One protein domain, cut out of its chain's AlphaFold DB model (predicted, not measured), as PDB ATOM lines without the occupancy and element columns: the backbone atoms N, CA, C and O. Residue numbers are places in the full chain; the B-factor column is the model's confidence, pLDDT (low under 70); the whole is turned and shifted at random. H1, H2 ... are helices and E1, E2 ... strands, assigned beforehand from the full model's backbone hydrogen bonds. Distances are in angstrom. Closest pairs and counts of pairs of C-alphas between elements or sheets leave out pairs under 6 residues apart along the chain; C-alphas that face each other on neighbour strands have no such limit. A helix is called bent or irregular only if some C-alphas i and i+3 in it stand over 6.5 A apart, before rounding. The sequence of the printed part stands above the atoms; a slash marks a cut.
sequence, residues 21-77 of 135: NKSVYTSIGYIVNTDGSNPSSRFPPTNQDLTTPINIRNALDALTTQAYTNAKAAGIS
ATOM      1  N   ASN A  21      20.283 -46.552  -1.520       66.19
ATOM      2  CA  ASN A  21      21.315 -45.862  -2.271       66.19
ATOM      3  C   ASN A  21      22.684 -46.546  -2.118       66.19
ATOM      4  O   ASN A  21      23.592 -46.190  -2.837       66.19
ATOM      5  N   LYS A  22      22.884 -47.557  -1.264       69.75
ATOM      6  CA  LYS A  22      24.202 -48.191  -1.026       69.75
ATOM      7  C   LYS A  22      25.317 -47.226  -0.559       69.75
ATOM      8  O   LYS A  22      26.462 -47.653  -0.466       69.75
ATOM      9  N   SER A  23      25.010 -45.965  -0.241       75.00
ATOM     10  CA  SER A  23      25.973 -44.976   0.261       75.00
ATOM     11  C   SER A  23      25.977 -44.944   1.780       75.00
ATOM     12  O   SER A  23      24.927 -44.817   2.406       75.00
ATOM     13  N   VAL A  24      27.147 -45.004   2.401       76.31
ATOM     14  CA  VAL A  24      27.260 -44.959   3.863       76.31
ATOM     15  C   VAL A  24      27.775 -43.587   4.283       76.31
ATOM     16  O   VAL A  24      28.900 -43.218   3.947       76.31
ATOM     17  N   TYR A  25      26.957 -42.843   5.032       79.06
ATOM     18  CA  TYR A  25      27.338 -41.555   5.613       79.06
ATOM     19  C   TYR A  25      27.753 -41.717   7.076       79.06
ATOM     20  O   TYR A  25      27.088 -42.400   7.855       79.06
ATOM     21  N   THR A  26      28.850 -41.069   7.452       81.31
ATOM     22  CA  THR A  26      29.418 -41.086   8.804       81.31
ATOM     23  C   THR A  26      29.663 -39.657   9.292       81.31
ATOM     24  O   THR A  26      29.523 -38.698   8.532       81.31
ATOM     25  N   SER A  27      30.110 -39.494  10.538       77.06
ATOM     26  CA  SER A  27      30.527 -38.193  11.082       77.06
ATOM     27  C   SER A  27      31.650 -37.507  10.286       77.06
ATOM     28  O   SER A  27      31.842 -36.301  10.424       77.06
ATOM     29  N   ILE A  28      32.372 -38.247   9.437       75.56
ATOM     30  CA  ILE A  28      33.523 -37.765   8.652       75.56
ATOM     31  C   ILE A  28      33.210 -37.653   7.145       75.56
ATOM     32  O   ILE A  28      34.059 -37.226   6.358       75.56
ATOM     33  N   GLY A  29      31.976 -37.982   6.744       79.56
ATOM     34  CA  GLY A  29      31.485 -37.933   5.365       79.56
ATOM     35  C   GLY A  29      31.102 -39.304   4.802       79.56
ATOM     36  O   GLY A  29      30.932 -40.272   5.550       79.56
ATOM     37  N   TYR A  30      30.965 -39.374   3.474       80.38
ATOM     38  CA  TYR A  30      30.675 -40.616   2.755       80.38
ATOM     39  C   TYR A  30      31.913 -41.513   2.684       80.38
ATOM     40  O   TYR A  30      32.948 -41.103   2.150       80.38
ATOM     41  N   ILE A  31      31.789 -42.724   3.233       77.75
ATOM     42  CA  ILE A  31      32.834 -43.762   3.211       77.75
ATOM     43  C   ILE A  31      32.676 -44.722   2.020       77.75
ATOM     44  O   ILE A  31      33.635 -45.380   1.636       77.75
ATOM     45  N   VAL A  32      31.478 -44.760   1.423       77.38
ATOM     46  CA  VAL A  32      31.137 -45.448   0.167       77.38
ATOM     47  C   VAL A  32      30.143 -44.557  -0.584       77.38
ATOM     48  O   VAL A  32      29.164 -44.120   0.032       77.38
ATOM     49  N   ASN A  33      30.365 -44.322  -1.881       67.88
ATOM     50  CA  ASN A  33      29.420 -43.638  -2.771       67.88
ATOM     51  C   ASN A  33      28.679 -44.641  -3.673       67.88
ATOM     52  O   ASN A  33      29.238 -45.644  -4.115       67.88
ATOM     53  N   THR A  34      27.417 -44.352  -3.993       69.50
ATOM     54  CA  THR A  34      26.554 -45.201  -4.840       69.50
ATOM     55  C   THR A  34      27.054 -45.347  -6.273       69.50
ATOM     56  O   THR A  34      26.823 -46.372  -6.911       69.50
ATOM     57  N   ASP A  35      27.666 -44.289  -6.792       69.75
ATOM     58  CA  ASP A  35      28.079 -44.144  -8.186       69.75
ATOM     59  C   ASP A  35      29.470 -44.739  -8.463       69.75
ATOM     60  O   ASP A  35      29.959 -44.651  -9.587       69.75
ATOM     61  N   GLY A  36      30.104 -45.351  -7.453       66.50
ATOM     62  CA  GLY A  36      31.459 -45.894  -7.552       66.50
ATOM     63  C   GLY A  36      32.545 -44.821  -7.651       66.50
ATOM     64  O   GLY A  36      33.695 -45.149  -7.938       66.50
ATOM     65  N   SER A  37      32.202 -43.547  -7.437       74.12
ATOM     66  CA  SER A  37      33.189 -42.479  -7.320       74.12
ATOM     67  C   SER A  37      33.988 -42.618  -6.026       74.12
ATOM     68  O   SER A  37      33.508 -43.174  -5.034       74.12
ATOM     69  N   ASN A  38      35.202 -42.063  -6.029       71.75
ATOM     70  CA  ASN A  38      36.080 -42.107  -4.866       71.75
ATOM     71  C   ASN A  38      35.370 -41.526  -3.627       71.75
ATOM     72  O   ASN A  38      34.810 -40.425  -3.712       71.75
ATOM     73  N   PRO A  39      35.410 -42.217  -2.477       74.06
ATOM     74  CA  PRO A  39      34.867 -41.696  -1.228       74.06
ATOM     75  C   PRO A  39      35.587 -40.413  -0.790       74.06
ATOM     76  O   PRO A  39      36.593 -39.996  -1.367       74.06
ATOM     77  N   SER A  40      35.044 -39.746   0.236       71.69
ATOM     78  CA  SER A  40      35.568 -38.465   0.728       71.69
ATOM     79  C   SER A  40      37.090 -38.519   0.918       71.69
ATOM     80  O   SER A  40      37.597 -39.370   1.649       71.69
ATOM     81  N   SER A  41      37.823 -37.558   0.338       74.06
ATOM     82  CA  SER A  41      39.288 -37.447   0.470       74.06
ATOM     83  C   SER A  41      39.768 -37.240   1.914       74.06
ATOM     84  O   SER A  41      40.966 -37.253   2.186       74.06
ATOM     85  N   ARG A  42      38.831 -37.056   2.852       72.44
ATOM     86  CA  ARG A  42      39.072 -37.007   4.297       72.44
ATOM     87  C   ARG A  42      39.397 -38.379   4.896       72.44
ATOM     88  O   ARG A  42      39.907 -38.426   6.011       72.44
ATOM     89  N   PHE A  43      39.107 -39.474   4.192       76.44
ATOM     90  CA  PHE A  43      39.500 -40.816   4.612       76.44
ATOM     91  C   PHE A  43      40.883 -41.169   4.047       76.44
ATOM     92  O   PHE A  43      41.102 -41.014   2.845       76.44
ATOM     93  N   PRO A  44      41.821 -41.691   4.856       79.94
ATOM     94  CA  PRO A  44      43.030 -42.313   4.339       79.94
ATOM     95  C   PRO A  44      42.659 -43.554   3.509       79.94
ATOM     96  O   PRO A  44      41.640 -44.180   3.807       79.94
ATOM     97  N   PRO A  45      43.471 -43.951   2.510       80.38
ATOM     98  CA  PRO A  45      43.127 -45.032   1.578       80.38
ATOM     99  C   PRO A  45      42.717 -46.356   2.242       80.38
ATOM    100  O   PRO A  45      41.855 -47.061   1.737       80.38
ATOM    101  N   THR A  46      43.281 -46.682   3.408       80.31
ATOM    102  CA  THR A  46      42.961 -47.902   4.174       80.31
ATOM    103  C   THR A  46      41.574 -47.892   4.824       80.31
ATOM    104  O   THR A  46      41.111 -48.927   5.296       80.31
ATOM    105  N   ASN A  47      40.922 -46.729   4.882       80.44
ATOM    106  CA  ASN A  47      39.654 -46.498   5.573       80.44
ATOM    107  C   ASN A  47      38.542 -46.105   4.583       80.44
ATOM    108  O   ASN A  47      37.554 -45.493   4.982       80.44
ATOM    109  N   GLN A  48      38.724 -46.419   3.301       80.75
ATOM    110  CA  GLN A  48      37.794 -46.143   2.206       80.75
ATOM    111  C   GLN A  48      37.063 -47.423   1.774       80.75
ATOM    112  O   GLN A  48      37.536 -48.530   2.028       80.75
ATOM    113  N   ASP A  49      35.893 -47.268   1.153       77.94
ATOM    114  CA  ASP A  49      35.108 -48.343   0.527       77.94
ATOM    115  C   ASP A  49      34.709 -49.503   1.461       77.94
ATOM    116  O   ASP A  49      34.494 -50.647   1.052       77.94
ATOM    117  N   LEU A  50      34.571 -49.208   2.755       80.88
ATOM    118  CA  LEU A  50      34.193 -50.192   3.766       80.88
ATOM    119  C   LEU A  50      32.676 -50.398   3.785       80.88
ATOM    120  O   LEU A  50      31.911 -49.464   4.009       80.88
ATOM    121  N   THR A  51      32.237 -51.644   3.614       76.94
ATOM    122  CA  THR A  51      30.810 -51.987   3.462       76.94
ATOM    123  C   THR A  51      30.201 -52.701   4.668       76.94
ATOM    124  O   THR A  51      28.980 -52.785   4.787       76.94
ATOM    125  N   THR A  52      31.023 -53.201   5.595       81.75
ATOM    126  CA  THR A  52      30.541 -53.887   6.806       81.75
ATOM    127  C   THR A  52      30.539 -52.943   8.011       81.75
ATOM    128  O   THR A  52      31.538 -52.239   8.199       81.75
ATOM    129  N   PRO A  53      29.523 -52.991   8.896       81.06
ATOM    130  CA  PRO A  53      29.449 -52.126  10.077       81.06
ATOM    131  C   PRO A  53      30.696 -52.168  10.968       81.06
ATOM    132  O   PRO A  53      31.143 -51.131  11.449       81.06
ATOM    133  N   ILE A  54      31.292 -53.352  11.150       85.19
ATOM    134  CA  ILE A  54      32.476 -53.524  12.002       85.19
ATOM    135  C   ILE A  54      33.716 -52.838  11.419       85.19
ATOM    136  O   ILE A  54      34.417 -52.132  12.139       85.19
ATOM    137  N   ASN A  55      33.962 -52.977  10.113       85.56
ATOM    138  CA  ASN A  55      35.098 -52.317   9.468       85.56
ATOM    139  C   ASN A  55      34.912 -50.800   9.455       85.56
ATOM    140  O   ASN A  55      35.861 -50.076   9.741       85.56
ATOM    141  N   ILE A  56      33.688 -50.322   9.196       84.75
ATOM    142  CA  ILE A  56      33.364 -48.894   9.278       84.75
ATOM    143  C   ILE A  56      33.651 -48.379  10.693       84.75
ATOM    144  O   ILE A  56      34.360 -47.389  10.841       84.75
ATOM    145  N   ARG A  57      33.180 -49.070  11.742       88.06
ATOM    146  CA  ARG A  57      33.457 -48.687  13.134       88.06
ATOM    147  C   ARG A  57      34.956 -48.635  13.423       88.06
ATOM    148  O   ARG A  57      35.432 -47.613  13.901       88.06
ATOM    149  N   ASN A  58      35.704 -49.678  13.069       89.50
ATOM    150  CA  ASN A  58      37.154 -49.721  13.270       89.50
ATOM    151  C   ASN A  58      37.868 -48.558  12.558       89.50
ATOM    152  O   ASN A  58      38.788 -47.963  13.113       89.50
ATOM    153  N   ALA A  59      37.429 -48.206  11.347       87.69
ATOM    154  CA  ALA A  59      37.977 -47.077  10.607       87.69
ATOM    155  C   ALA A  59      37.682 -45.727  11.277       87.69
ATOM    156  O   ALA A  59      38.567 -44.871  11.327       87.69
ATOM    157  N   LEU A  60      36.472 -45.536  11.809       89.50
ATOM    158  CA  LEU A  60      36.099 -44.332  12.558       89.50
ATOM    159  C   LEU A  60      36.865 -44.229  13.887       89.50
ATOM    160  O   LEU A  60      37.343 -43.149  14.236       89.50
ATOM    161  N   ASP A  61      37.047 -45.344  14.593       91.88
ATOM    162  CA  ASP A  61      37.798 -45.401  15.853       91.88
ATOM    163  C   ASP A  61      39.295 -45.116  15.622       91.88
ATOM    164  O   ASP A  61      39.915 -44.358  16.376       91.88
ATOM    165  N   ALA A  62      39.875 -45.641  14.536       90.38
ATOM    166  CA  ALA A  62      41.250 -45.346  14.129       90.38
ATOM    167  C   ALA A  62      41.441 -43.865  13.762       90.38
ATOM    168  O   ALA A  62      42.424 -43.242  14.166       90.38
ATOM    169  N   LEU A  63      40.482 -43.270  13.048       90.38
ATOM    170  CA  LEU A  63      40.522 -41.850  12.691       90.38
ATOM    171  C   LEU A  63      40.358 -40.936  13.900       90.38
ATOM    172  O   LEU A  63      41.089 -39.956  14.035       90.38
ATOM    173  N   THR A  64      39.457 -41.293  14.812       93.00
ATOM    174  CA  THR A  64      39.325 -40.624  16.110       93.00
ATOM    175  C   THR A  64      40.643 -40.709  16.877       93.00
ATOM    176  O   THR A  64      41.113 -39.705  17.416       93.00
ATOM    177  N   THR A  65      41.294 -41.877  16.842       93.69
ATOM    178  CA  THR A  65      42.594 -42.101  17.478       93.69
ATOM    179  C   THR A  65      43.692 -41.209  16.931       93.69
ATOM    180  O   THR A  65      44.414 -40.554  17.691       93.69
ATOM    181  N   GLN A  66      43.782 -41.114  15.609       92.50
ATOM    182  CA  GLN A  66      44.729 -40.224  14.956       92.50
ATOM    183  C   GLN A  66      44.453 -38.756  15.308       92.50
ATOM    184  O   GLN A  66      45.384 -38.008  15.616       92.50
ATOM    185  N   ALA A  67      43.182 -38.346  15.300       92.44
ATOM    186  CA  ALA A  67      42.782 -36.974  15.578       92.44
ATOM    187  C   ALA A  67      43.176 -36.535  16.996       92.44
ATOM    188  O   ALA A  67      43.836 -35.503  17.148       92.44
ATOM    189  N   TYR A  68      42.846 -37.323  18.027       95.38
ATOM    190  CA  TYR A  68      43.219 -36.952  19.392       95.38
ATOM    191  C   TYR A  68      44.737 -37.031  19.605       95.38
ATOM    192  O   TYR A  68      45.283 -36.241  20.372       95.38
ATOM    193  N   THR A  69      45.441 -37.955  18.940       96.38
ATOM    194  CA  THR A  69      46.906 -38.067  19.049       96.38
ATOM    195  C   THR A  69      47.580 -36.808  18.513       96.38
ATOM    196  O   THR A  69      48.430 -36.230  19.189       96.38
ATOM    197  N   ASN A  70      47.135 -36.324  17.351       95.81
ATOM    198  CA  ASN A  70      47.622 -35.078  16.763       95.81
ATOM    199  C   ASN A  70      47.299 -33.866  17.648       95.81
ATOM    200  O   ASN A  70      48.155 -33.007  17.845       95.81
ATOM    201  N   ALA A  71      46.090 -33.809  18.219       96.31
ATOM    202  CA  ALA A  71      45.700 -32.738  19.133       96.31
ATOM    203  C   ALA A  71      46.606 -32.694  20.376       96.31
ATOM    204  O   ALA A  71      47.157 -31.642  20.700       96.31
ATOM    205  N   LYS A  72      46.834 -33.846  21.023       95.38
ATOM    206  CA  LYS A  72      47.723 -33.944  22.191       95.38
ATOM    207  C   LYS A  72      49.166 -33.572  21.842       95.38
ATOM    208  O   LYS A  72      49.799 -32.842  22.598       95.38
ATOM    209  N   ALA A  73      49.665 -34.004  20.682       96.94
ATOM    210  CA  ALA A  73      50.998 -33.635  20.198       96.94
ATOM    211  C   ALA A  73      51.146 -32.121  19.951       96.94
ATOM    212  O   ALA A  73      52.223 -31.566  20.154       96.94
ATOM    213  N   ALA A  74      50.062 -31.438  19.577       97.88
ATOM    214  CA  ALA A  74      50.013 -29.983  19.438       97.88
ATOM    215  C   ALA A  74      49.822 -29.235  20.776       97.88
ATOM    216  O   ALA A  74      49.631 -28.020  20.776       97.88
ATOM    217  N   GLY A  75      49.839 -29.934  21.918       94.88
ATOM    218  CA  GLY A  75      49.619 -29.341  23.240       94.88
ATOM    219  C   GLY A  75      48.160 -28.971  23.528       94.88
ATOM    220  O   GLY A  75      47.891 -28.220  24.465       94.88
ATOM    221  N   ILE A  76      47.207 -29.478  22.739       94.69
ATOM    222  CA  ILE A  76      45.777 -29.245  22.954       94.69
ATOM    223  C   ILE A  76      45.275 -30.206  24.027       94.69
ATOM    224  O   ILE A  76      45.441 -31.422  23.925       94.69
ATOM    225  N   SER A  77      44.608 -29.656  25.041       94.25
ATOM    226  CA  SER A  77      43.936 -30.458  26.058       94.25
ATOM    227  C   SER A  77      42.607 -30.995  25.525       94.25
ATOM    228  O   SER A  77      41.743 -30.231  25.098       94.25
TER     229      SER A  77
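This is residues 21 to 77 of the 135 residues of an uncharacterized protein of Methylobacterium nodulans (strain LMG 21967 / CNCM I-2342 / ORS 2060) (UniProt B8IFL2). One long helix, H1, has a small two-stranded hairpin, E1 and E2, and a long loop gathered at its earlier part, while residues 69 to 75, at its far end, stick out free. The hairpin is near residues 53 to 60 of H1, and the loop, residues 33 to 52, folds back from the end of E2 to the beginning of the helix. The printed part has 57 residues, with two named strands and then one named helix in the order E1, E2, H1; the sheet, E1 - E2, is antiparallel. The class is mixed, helices and strands, with under half of the residues, 28 of 57, in named elements. The whole is only just loose, close to compact, with a radius of gyration of the C-alphas of 12.7 A, and only just elongated, with spans of 41 by 21 by 17 A.

E1, residues 24 to 26, and E2, residues 29 to 32, form a hairpin joined by a tight link of 2 residues. They are antiparallel neighbours, with 151 degrees between their N-to-C directions. The C-alphas of Tyr 25 and Tyr 30 face each other, 4.5 A apart. Across the pair, N 26 and O 29 are within hydrogen-bond range at 2.9 A, as are N 31 and O 24 at 3.0 A. A long link of 20 residues joins E2 to H1, residues 53 to 73. The closest C-alphas of E2 and H1 are those of Ile 31 and Ile 56, 8.0 A apart. E1 and H1 are near each other, with 5 pairs of C-alphas within 10 A. In H1, every O i to N i+4 pair is within hydrogen-bond range.

E1 begins at C-alpha 24, at (27.260, -44.959, 3.863), and measures 6.6 A from first to last C-alpha. E2 begins at C-alpha 29, at (31.485, -37.933, 5.365), and measures 9.1 A. H1 runs 30.1 A from C-alpha 53, at (29.449, -52.126, 10.077), to C-alpha 73, at (50.998, -33.635, 20.198). H1 is not bent.

The two C-alphas farthest apart are those of Asn 21 and Gly 75, at 41.5 A. Residues 69 to 75, of which 69 to 73 belong to H1, stand free. The printed part has no cut, and its long link is that from E2 to H1. The mean pLDDT of the printed part is 82.7; the model's confidence is low, under 70, at residues 21 to 22 and 33 to 36.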